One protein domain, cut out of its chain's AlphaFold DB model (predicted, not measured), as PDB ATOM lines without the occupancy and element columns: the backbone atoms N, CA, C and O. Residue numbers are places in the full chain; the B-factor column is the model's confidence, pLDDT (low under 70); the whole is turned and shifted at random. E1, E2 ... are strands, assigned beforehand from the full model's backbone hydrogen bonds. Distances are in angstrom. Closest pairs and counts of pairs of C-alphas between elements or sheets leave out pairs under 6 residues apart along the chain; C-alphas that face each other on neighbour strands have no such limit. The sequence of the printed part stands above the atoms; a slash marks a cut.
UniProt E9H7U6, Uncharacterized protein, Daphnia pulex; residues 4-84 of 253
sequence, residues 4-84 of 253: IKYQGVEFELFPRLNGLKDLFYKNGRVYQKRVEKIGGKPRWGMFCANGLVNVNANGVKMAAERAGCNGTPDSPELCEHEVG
ATOM      1  N   ILE A   4     180.080 139.868 137.731       85.88
ATOM      2  CA  ILE A   4     180.986 139.106 136.868       85.88
ATOM      3  C   ILE A   4     181.355 139.947 135.653       85.88
ATOM      4  O   ILE A   4     180.491 140.513 134.984       85.88
ATOM      5  N   LYS A   5     182.648 139.959 135.318       87.25
ATOM      6  CA  LYS A   5     183.162 140.577 134.095       87.25
ATOM      7  C   LYS A   5     183.230 139.556 132.956       87.25
ATOM      8  O   LYS A   5     183.874 138.517 133.082       87.25
ATOM      9  N   TYR A   6     182.605 139.863 131.824       82.12
ATOM     10  CA  TYR A   6     182.675 139.076 130.594       82.12
ATOM     11  C   TYR A   6     182.982 139.994 129.411       82.12
ATOM     12  O   TYR A   6     182.268 140.963 129.181       82.12
ATOM     13  N   GLN A   7     184.066 139.704 128.679       81.00
ATOM     14  CA  GLN A   7     184.518 140.499 127.523       81.00
ATOM     15  C   GLN A   7     184.606 142.013 127.807       81.00
ATOM     16  O   GLN A   7     184.246 142.839 126.981       81.00
ATOM     17  N   GLY A   8     185.078 142.386 128.999       82.50
ATOM     18  CA  GLY A   8     185.210 143.791 129.393       82.50
ATOM     19  C   GLY A   8     183.955 144.404 130.020       82.50
ATOM     20  O   GLY A   8     184.076 145.431 130.680       82.50
ATOM     21  N   VAL A   9     182.795 143.753 129.907       85.25
ATOM     22  CA  VAL A   9     181.519 144.232 130.445       85.25
ATOM     23  C   VAL A   9     181.221 143.594 131.799       85.25
ATOM     24  O   VAL A   9     181.348 142.383 131.963       85.25
ATOM     25  N   GLU A  10     180.815 144.410 132.765       92.12
ATOM     26  CA  GLU A  10     180.378 143.969 134.088       92.12
ATOM     27  C   GLU A  10     178.870 143.684 134.110       92.12
ATOM     28  O   GLU A  10     178.074 144.431 133.533       92.12
ATOM     29  N   PHE A  11     178.494 142.581 134.754       92.88
ATOM     30  CA  PHE A  11     177.120 142.107 134.878       92.88
ATOM     31  C   PHE A  11     176.816 141.722 136.320       92.88
ATOM     32  O   PHE A  11     177.656 141.132 136.997       92.88
ATOM     33  N   GLU A  12     175.579 141.944 136.745       92.62
ATOM     34  CA  GLU A  12     175.032 141.293 137.933       92.62
ATOM     35  C   GLU A  12     174.571 139.868 137.603       92.62
ATOM     36  O   GLU A  12     174.276 139.533 136.451       92.62
ATOM     37  N   LEU A  13     174.469 139.018 138.624       91.69
ATOM     38  CA  LEU A  13     173.910 137.677 138.481       91.69
ATOM     39  C   LEU A  13     172.423 137.641 138.818       91.69
ATOM     40  O   LEU A  13     172.020 137.816 139.970       91.69
ATOM     41  N   PHE A  14     171.625 137.298 137.815       92.69
ATOM     42  CA  PHE A  14     170.188 137.125 137.928       92.69
ATOM     43  C   PHE A  14     169.826 135.648 138.131       92.69
ATOM     44  O   PHE A  14     170.079 134.815 137.248       92.69
ATOM     45  N   PRO A  15     169.213 135.280 139.269       91.62
ATOM     46  CA  PRO A  15     168.930 133.893 139.572       91.62
ATOM     47  C   PRO A  15     167.803 133.333 138.719       91.62
ATOM     48  O   PRO A  15     166.754 133.948 138.534       91.62
ATOM     49  N   ARG A  16     167.969 132.094 138.259       89.62
ATOM     50  CA  ARG A  16     166.884 131.367 137.591       89.62
ATOM     51  C   ARG A  16     166.071 130.570 138.597       89.62
ATOM     52  O   ARG A  16     166.615 129.804 139.391       89.62
ATOM     53  N   LEU A  17     164.743 130.637 138.493       86.25
ATOM     54  CA  LEU A  17     163.849 129.909 139.405       86.25
ATOM     55  C   LEU A  17     164.040 128.385 139.344       86.25
ATOM     56  O   LEU A  17     163.810 127.685 140.335       86.25
ATOM     57  N   ASN A  18     164.475 127.866 138.192       82.75
ATOM     58  CA  ASN A  18     164.718 126.441 137.980       82.75
ATOM     59  C   ASN A  18     166.075 125.942 138.514       82.75
ATOM     60  O   ASN A  18     166.282 124.731 138.521       82.75
ATOM     61  N   GLY A  19     166.964 126.830 138.980       78.94
ATOM     62  CA  GLY A  19     168.265 126.460 139.556       78.94
ATOM     63  C   GLY A  19     169.331 126.056 138.552       78.94
ATOM     64  O   GLY A  19     170.378 125.537 138.933       78.94
ATOM     65  N   LEU A  20     169.062 126.247 137.262       85.31
ATOM     66  CA  LEU A  20     170.124 126.222 136.267       85.31
ATOM     67  C   LEU A  20     170.981 127.484 136.405       85.31
ATOM     68  O   LEU A  20     170.622 128.406 137.130       85.31
ATOM     69  N   LYS A  21     172.099 127.520 135.673       86.31
ATOM     70  CA  LYS A  21     173.057 128.634 135.688       86.31
ATOM     71  C   LYS A  21     172.363 129.990 135.611       86.31
ATOM     72  O   LYS A  21     171.563 130.198 134.696       86.31
ATOM     73  N   ASP A  22     172.726 130.871 136.533       90.81
ATOM     74  CA  ASP A  22     172.247 132.246 136.585       90.81
ATOM     75  C   ASP A  22     172.485 132.984 135.264       90.81
ATOM     76  O   ASP A  22     173.388 132.657 134.485       90.81
ATOM     77  N   LEU A  23     171.615 133.954 135.003       93.00
ATOM     78  CA  LEU A  23     171.697 134.827 133.843       93.00
ATOM     79  C   LEU A  23     172.559 136.039 134.185       93.00
ATOM     80  O   LEU A  23     172.683 136.430 135.344       93.00
ATOM     81  N   PHE A  24     173.125 136.654 133.160       93.81
ATOM     82  CA  PHE A  24     173.856 137.902 133.298       93.81
ATOM     83  C   PHE A  24     172.870 139.053 133.149       93.81
ATOM     84  O   PHE A  24     172.158 139.111 132.150       93.81
ATOM     85  N   TYR A  25     172.815 139.954 134.118       93.75
ATOM     86  CA  TYR A  25     171.896 141.083 134.133       93.75
ATOM     87  C   TYR A  25     172.642 142.401 133.981       93.75
ATOM     88  O   TYR A  25     173.677 142.618 134.612       93.75
ATOM     89  N   LYS A  26     172.120 143.270 133.114       92.31
ATOM     90  CA  LYS A  26     172.635 144.623 132.892       92.31
ATOM     91  C   LYS A  26     171.528 145.503 132.321       92.31
ATOM     92  O   LYS A  26     170.887 145.112 131.347       92.31
ATOM     93  N   ASN A  27     171.334 146.690 132.897       89.94
ATOM     94  CA  ASN A  27     170.396 147.716 132.417       89.94
ATOM     95  C   ASN A  27     168.986 147.162 132.130       89.94
ATOM     96  O   ASN A  27     168.478 147.282 131.012       89.94
ATOM     97  N   GLY A  28     168.392 146.469 133.106       90.25
ATOM     98  CA  GLY A  28     167.041 145.912 132.974       90.25
ATOM     99  C   GLY A  28     166.940 144.664 132.096       90.25
ATOM    100  O   GLY A  28     165.859 144.115 131.959       90.25
ATOM    101  N   ARG A  29     168.030 144.176 131.497       92.50
ATOM    102  CA  ARG A  29     168.007 143.066 130.532       92.50
ATOM    103  C   ARG A  29     168.800 141.878 131.044       92.50
ATOM    104  O   ARG A  29     169.803 142.042 131.739       92.50
ATOM    105  N   VAL A  30     168.367 140.678 130.662       93.44
ATOM    106  CA  VAL A  30     169.057 139.424 130.983       93.44
ATOM    107  C   VAL A  30     169.637 138.765 129.743       93.44
ATOM    108  O   VAL A  30     169.002 138.683 128.690       93.44
ATOM    109  N   TYR A  31     170.831 138.214 129.907       93.31
ATOM    110  CA  TYR A  31     171.614 137.598 128.855       93.31
ATOM    111  C   TYR A  31     172.103 136.217 129.282       93.31
ATOM    112  O   TYR A  31     172.332 135.934 130.461       93.31
ATOM    113  N   GLN A  32     172.311 135.350 128.300       92.56
ATOM    114  CA  GLN A  32     172.972 134.066 128.473       92.56
ATOM    115  C   GLN A  32     174.101 133.924 127.462       92.56
ATOM    116  O   GLN A  32     174.005 134.386 126.323       92.56
ATOM    117  N   LYS A  33     175.147 133.206 127.865       90.44
ATOM    118  CA  LYS A  33     176.200 132.787 126.948       90.44
ATOM    119  C   LYS A  33     175.668 131.661 126.062       90.44
ATOM    120  O   LYS A  33     175.340 130.589 126.574       90.44
ATOM    121  N   ARG A  34     175.618 131.876 124.748       87.31
ATOM    122  CA  ARG A  34     175.293 130.832 123.761       87.31
ATOM    123  C   ARG A  34     176.156 130.961 122.507       87.31
ATOM    124  O   ARG A  34     176.856 131.955 122.322       87.31
ATOM    125  N   VAL A  35     176.131 129.917 121.682       84.19
ATOM    126  CA  VAL A  35     176.726 129.928 120.342       84.19
ATOM    127  C   VAL A  35     175.619 130.215 119.344       84.19
ATOM    128  O   VAL A  35     174.641 129.475 119.301       84.19
ATOM    129  N   GLU A  36     175.793 131.257 118.539       79.50
ATOM    130  CA  GLU A  36     174.905 131.586 117.421       79.50
ATOM    131  C   GLU A  36     175.651 131.451 116.095       79.50
ATOM    132  O   GLU A  36     176.863 131.680 116.019       79.50
ATOM    133  N   LYS A  37     174.937 131.074 115.029       79.00
ATOM    134  CA  LYS A  37     175.501 131.039 113.674       79.00
ATOM    135  C   LYS A  37     175.280 132.391 113.005       79.00
ATOM    136  O   LYS A  37     174.202 132.656 112.488       79.00
ATOM    137  N   ILE A  38     176.316 133.224 112.969       69.69
ATOM    138  CA  ILE A  38     176.283 134.530 112.298       69.69
ATOM    139  C   ILE A  38     177.103 134.415 111.014       69.69
ATOM    140  O   ILE A  38     178.291 134.091 111.062       69.69
ATOM    141  N   GLY A  39     176.465 134.615 109.856       74.75
ATOM    142  CA  GLY A  39     177.116 134.433 108.550       74.75
ATOM    143  C   GLY A  39     177.644 133.006 108.334       74.75
ATOM    144  O   GLY A  39     178.737 132.820 107.810       74.75
ATOM    145  N   GLY A  40     176.922 131.995 108.834       81.12
ATOM    146  CA  GLY A  40     177.293 130.578 108.717       81.12
ATOM    147  C   GLY A  40     178.392 130.095 109.673       81.12
ATOM    148  O   GLY A  40     178.612 128.888 109.767       81.12
ATOM    149  N   LYS A  41     179.048 130.985 110.432       81.06
ATOM    150  CA  LYS A  41     180.105 130.619 111.388       81.06
ATOM    151  C   LYS A  41     179.588 130.640 112.832       81.06
ATOM    152  O   LYS A  41     178.895 131.590 113.206       81.06
ATOM    153  N   PRO A  42     179.925 129.635 113.662       82.75
ATOM    154  CA  PRO A  42     179.580 129.652 115.078       82.75
ATOM    155  C   PRO A  42     180.360 130.762 115.789       82.75
ATOM    156  O   PRO A  42     181.588 130.813 115.724       82.75
ATOM    157  N   ARG A  43     179.650 131.649 116.486       79.06
ATOM    158  CA  ARG A  43     180.232 132.683 117.342       79.06
ATOM    159  C   ARG A  43     179.689 132.555 118.755       79.06
ATOM    160  O   ARG A  43     178.481 132.473 118.964       79.06
ATOM    161  N   TRP A  44     180.602 132.544 119.721       85.25
ATOM    162  CA  TRP A  44     180.259 132.667 121.133       85.25
ATOM    163  C   TRP A  44     179.903 134.113 121.437       85.25
ATOM    164  O   TRP A  44     180.660 135.017 121.095       85.25
ATOM    165  N   GLY A  45     178.780 134.313 122.110       87.00
ATOM    166  CA  GLY A  45     178.354 135.640 122.513       87.00
ATOM    167  C   GLY A  45     177.342 135.601 123.642       87.00
ATOM    168  O   GLY A  45     176.925 134.536 124.114       87.00
ATOM    169  N   MET A  46     176.973 136.800 124.066       90.44
ATOM    170  CA  MET A  46     175.933 137.052 125.047       90.44
ATOM    171  C   MET A  46     174.678 137.492 124.320       90.44
ATOM    172  O   MET A  46     174.712 138.450 123.554       90.44
ATOM    173  N   PHE A  47     173.581 136.793 124.571       90.69
ATOM    174  CA  PHE A  47     172.327 137.020 123.866       90.69
ATOM    175  C   PHE A  47     171.166 137.059 124.840       90.69
ATOM    176  O   PHE A  47     171.222 136.412 125.891       90.69
ATOM    177  N   CYS A  48     170.118 137.786 124.466       90.75
ATOM    178  CA  CYS A  48     168.894 137.900 125.244       90.75
ATOM    179  C   CYS A  48     168.404 136.533 125.746       90.75
ATOM    180  O   CYS A  48     168.315 135.542 125.013       90.75
ATOM    181  N   ALA A  49     168.094 136.499 127.039       91.56
ATOM    182  CA  ALA A  49     167.653 135.316 127.760       91.56
ATOM    183  C   ALA A  49     166.285 135.512 128.427       91.56
ATOM    184  O   ALA A  49     165.943 134.752 129.332       91.56
ATOM    185  N   ASN A  50     165.490 136.500 127.996       89.75
ATOM    186  CA  ASN A  50     164.216 136.824 128.647       89.75
ATOM    187  C   ASN A  50     163.235 135.638 128.671       89.75
ATOM    188  O   ASN A  50     162.572 135.389 129.676       89.75
ATOM    189  N   GLY A  51     163.240 134.802 127.626       86.81
ATOM    190  CA  GLY A  51     162.457 133.560 127.589       86.81
ATOM    191  C   GLY A  51     162.788 132.556 128.710       86.81
ATOM    192  O   GLY A  51     162.021 131.621 128.948       86.81
ATOM    193  N   LEU A  52     163.904 132.734 129.428       89.12
ATOM    194  CA  LEU A  52     164.295 131.928 130.590       89.12
ATOM    195  C   LEU A  52     163.860 132.517 131.941       89.12
ATOM    196  O   LEU A  52     164.013 131.828 132.951       89.12
ATOM    197  N   VAL A  53     163.334 133.746 131.964       88.94
ATOM    198  CA  VAL A  53     162.768 134.396 133.159       88.94
ATOM    199  C   VAL A  53     161.390 133.811 133.473       88.94
ATOM    200  O   VAL A  53     161.118 133.492 134.623       88.94
ATOM    201  N   ASN A  54     160.573 133.610 132.430       82.31
ATOM    202  CA  ASN A  54     159.326 132.830 132.365       82.31
ATOM    203  C   ASN A  54     158.294 132.987 133.501       82.31
ATOM    204  O   ASN A  54     157.465 132.093 133.703       82.31
ATOM    205  N   VAL A  55     158.279 134.128 134.190       83.19
ATOM    206  CA  VAL A  55     157.233 134.517 135.143       83.19
ATOM    207  C   VAL A  55     156.900 135.998 135.008       83.19
ATOM    208  O   VAL A  55     157.753 136.789 134.613       83.19
ATOM    209  N   ASN A  56     155.670 136.377 135.350       81.56
ATOM    210  CA  ASN A  56     155.288 137.783 135.471       81.56
ATOM    211  C   ASN A  56     155.622 138.343 136.867       81.56
ATOM    212  O   ASN A  56     156.112 137.621 137.740       81.56
ATOM    213  N   ALA A  57     155.318 139.625 137.093       75.50
ATOM    214  CA  ALA A  57     155.544 140.297 138.376       75.50
ATOM    215  C   ALA A  57     154.815 139.621 139.554       75.50
ATOM    216  O   ALA A  57     155.304 139.665 140.672       75.50
ATOM    217  N   ASN A  58     153.714 138.905 139.300       71.62
ATOM    218  CA  ASN A  58     152.965 138.155 140.316       71.62
ATOM    219  C   ASN A  58     153.488 136.717 140.512       71.62
ATOM    220  O   ASN A  58     152.876 135.906 141.206       71.62
ATOM    221  N   GLY A  59     154.593 136.348 139.858       72.62
ATOM    222  CA  GLY A  59     155.194 135.016 139.945       72.62
ATOM    223  C   GLY A  59     154.442 133.927 139.181       72.62
ATOM    224  O   GLY A  59     154.814 132.749 139.276       72.62
ATOM    225  N   VAL A  60     153.416 134.291 138.412       79.44
ATOM    226  CA  VAL A  60     152.672 133.361 137.564       79.44
ATOM    227  C   VAL A  60     153.561 132.966 136.397       79.44
ATOM    228  O   VAL A  60     154.142 133.820 135.727       79.44
ATOM    229  N   LYS A  61     153.684 131.656 136.170       77.56
ATOM    230  CA  LYS A  61     154.483 131.118 135.071       77.56
ATOM    231  C   LYS A  61     153.887 131.561 133.738       77.56
ATOM    232  O   LYS A  61     152.725 131.285 133.462       77.56
ATOM    233  N   MET A  62     154.704 132.202 132.914       79.38
ATOM    234  CA  MET A  62     154.338 132.572 131.553       79.38
ATOM    235  C   MET A  62     154.776 131.469 130.590       79.38
ATOM    236  O   MET A  62     155.756 130.754 130.840       79.38
ATOM    237  N   ALA A  63     154.045 131.311 129.486       69.62
ATOM    238  CA  ALA A  63     154.550 130.524 128.370       69.62
ATOM    239  C   ALA A  63     155.889 131.134 127.934       69.62
ATOM    240  O   ALA A  63     156.016 132.352 127.850       69.62
ATOM    241  N   ALA A  64     156.908 130.299 127.719       62.94
ATOM    242  CA  ALA A  64     158.173 130.804 127.210       62.94
ATOM    243  C   ALA A  64     157.920 131.353 125.804       62.94
ATOM    244  O   ALA A  64     157.614 130.577 124.895       62.94
ATOM    245  N   GLU A  65     158.026 132.666 125.631       58.47
ATOM    246  CA  GLU A  65     158.026 133.270 124.308       58.47
ATOM    247  C   GLU A  65     159.235 132.712 123.554       58.47
ATOM    248  O   GLU A  65     160.393 132.924 123.917       58.47
ATOM    249  N   ARG A  66     158.952 131.874 122.552       52.56
ATOM    250  CA  ARG A  66     159.966 131.207 121.724       52.56
ATOM    251  C   ARG A  66     160.535 132.122 120.639       52.56
ATOM    252  O   ARG A  66     161.391 131.673 119.882       52.56
ATOM    253  N   ALA A  67     160.068 133.368 120.543       56.81
ATOM    254  CA  ALA A  67     160.620 134.342 119.616       56.81
ATOM    255  C   ALA A  67     162.069 134.641 120.033       56.81
ATOM    256  O   ALA A  67     162.336 135.235 121.077       56.81
ATOM    257  N   GLY A  68     163.020 134.125 119.253       69.50
ATOM    258  CA  GLY A  68     164.444 134.228 119.542       69.50
ATOM    259  C   GLY A  68     164.925 135.664 119.390       69.50
ATOM    260  O   GLY A  68     165.324 136.068 118.304       69.50
ATOM    261  N   CYS A  69     164.917 136.430 120.479       81.75
ATOM    262  CA  CYS A  69     165.624 137.702 120.520       81.75
ATOM    263  C   CYS A  69     167.137 137.446 120.429       81.75
ATOM    264  O   CYS A  69     167.689 136.617 121.164       81.75
ATOM    265  N   ASN A  70     167.800 138.169 119.525       79.19
ATOM    266  CA  ASN A  70     169.248 138.122 119.313       79.19
ATOM    267  C   ASN A  70     169.970 139.360 119.853       79.19
ATOM    268  O   ASN A  70     171.163 139.510 119.605       79.19
ATOM    269  N   GLY A  71     169.274 140.224 120.597       85.69
ATOM    270  CA  GLY A  71     169.890 141.389 121.214       85.69
ATOM    271  C   GLY A  71     171.053 140.997 122.123       85.69
ATOM    272  O   GLY A  71     170.997 139.990 122.841       85.69
ATOM    273  N   THR A  72     172.112 141.792 122.059       89.19
ATOM    274  CA  THR A  72     173.375 141.581 122.767       89.19
ATOM    275  C   THR A  72     173.619 142.741 123.736       89.19
ATOM    276  O   THR A  72     172.977 143.785 123.621       89.19
ATOM    277  N   PRO A  73     174.553 142.602 124.693       87.06
ATOM    278  CA  PRO A  73     174.933 143.707 125.573       87.06
ATOM    279  C   PRO A  73     175.514 144.930 124.847       87.06
ATOM    280  O   PRO A  73     175.476 146.020 125.415       87.06
ATOM    281  N   ASP A  74     176.049 144.741 123.635       86.50
ATOM    282  CA  ASP A  74     176.660 145.790 122.804       86.50
ATOM    283  C   ASP A  74     175.648 146.474 121.871       86.50
ATOM    284  O   ASP A  74     175.936 147.528 121.312       86.50
ATOM    285  N   SER A  75     174.466 145.877 121.709       84.75
ATOM    286  CA  SER A  75     173.350 146.422 120.926       84.75
ATOM    287  C   SER A  75     172.027 146.227 121.685       84.75
ATOM    288  O   SER A  75     171.140 145.493 121.224       84.75
ATOM    289  N   PRO A  76     171.899 146.786 122.908       80.00
ATOM    290  CA  PRO A  76     170.730 146.588 123.764       80.00
ATOM    291  C   PRO A  76     169.439 147.167 123.172       80.00
ATOM    292  O   PRO A  76     168.357 146.682 123.503       80.00
ATOM    293  N   GLU A  77     169.537 148.155 122.283       81.31
ATOM    294  CA  GLU A  77     168.430 148.757 121.531       81.31
ATOM    295  C   GLU A  77     167.715 147.760 120.612       81.31
ATOM    296  O   GLU A  77     166.543 147.938 120.303       81.31
ATOM    297  N   LEU A  78     168.381 146.663 120.238       82.75
ATOM    298  CA  LEU A  78     167.778 145.566 119.475       82.75
ATOM    299  C   LEU A  78     166.967 144.603 120.363       82.75
ATOM    300  O   LEU A  78     166.465 143.585 119.884       82.75
ATOM    301  N   CYS A  79     166.879 144.873 121.670       84.88
ATOM    302  CA  CYS A  79     166.162 144.066 122.647       84.88
ATOM    303  C   CYS A  79     165.157 144.907 123.437       84.88
ATOM    304  O   CYS A  79     165.512 145.588 124.403       84.88
ATOM    305  N   GLU A  80     163.880 144.739 123.108       86.56
ATOM    306  CA  GLU A  80     162.752 145.338 123.839       86.56
ATOM    307  C   GLU A  80     162.403 144.582 125.135       86.56
ATOM    308  O   GLU A  80     161.580 145.024 125.929       86.56
ATOM    309  N   HIS A  81     163.031 143.429 125.376       89.00
ATOM    310  CA  HIS A  81     162.723 142.595 126.532       89.00
ATOM    311  C   HIS A  81     163.403 143.107 127.800       89.00
ATOM    312  O   HIS A  81     164.577 142.813 128.045       89.00
ATOM    313  N   GLU A  82     162.643 143.808 128.630       89.31
ATOM    314  CA  GLU A  82     163.081 144.247 129.948       89.31
ATOM    315  C   GLU A  82     162.485 143.387 131.065       89.31
ATOM    316  O   GLU A  82     161.328 142.964 131.044       89.31
ATOM    317  N   VAL A  83     163.305 143.136 132.077       89.50
ATOM    318  CA  VAL A  83     162.905 142.516 133.328       89.50
ATOM    319  C   VAL A  83     162.429 143.624 134.251       89.50
ATOM    320  O   VAL A  83     163.228 144.365 134.822       89.50
ATOM    321  N   GLY A  84     161.110 143.720 134.410       87.12
ATOM    322  CA  GLY A  84     160.510 144.646 135.363       87.12
ATOM    323  C   GLY A  84     161.020 144.407 136.789       87.12
ATOM    324  O   GLY A  84     161.305 143.271 137.182       87.12
TER     325      GLY A  84
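Overview. This is residues 4 to 84 of the 253 residues of an uncharacterized protein of Daphnia pulex (UniProt E9H7U6). With little regular structure, this is a strongly twisted sheet curled like part of a barrel; unnamed residues 49 to 84 reach the end opposite hairpin E4 and E5. Five strands make a meander, each the antiparallel neighbour of the one before: E1 E2 E3 E4 E5. The all-strand printed part has 81 residues, 31 in named elements. It is compact, radius of gyration of the C-alphas 12.7 A, and spans 39 by 26 by 25 A.

Along the chain. Find C-alpha 4 at (180.986, 139.106, 136.868), where E1, residues 4 to 6, begins. Next come E2, 9 to 14; E3, 23 to 26; E4, 29 to 38, 21.8 A; and E5, 41 to 48, 19.3 A, ending at (168.894, 137.900, 125.244).

Arrangement. Inner strand E4 bends by 80 degrees at residue 35. Its hairpin with E5 has N 34 and O 45 within hydrogen-bond range, 3.0 A.

Size, cuts and confidence. The printed part has no cut; its farthest C-alphas, Gly 40 and Asn 58, are 40.6 A apart. Residues 38 and 63 to 68 have pLDDT under 70.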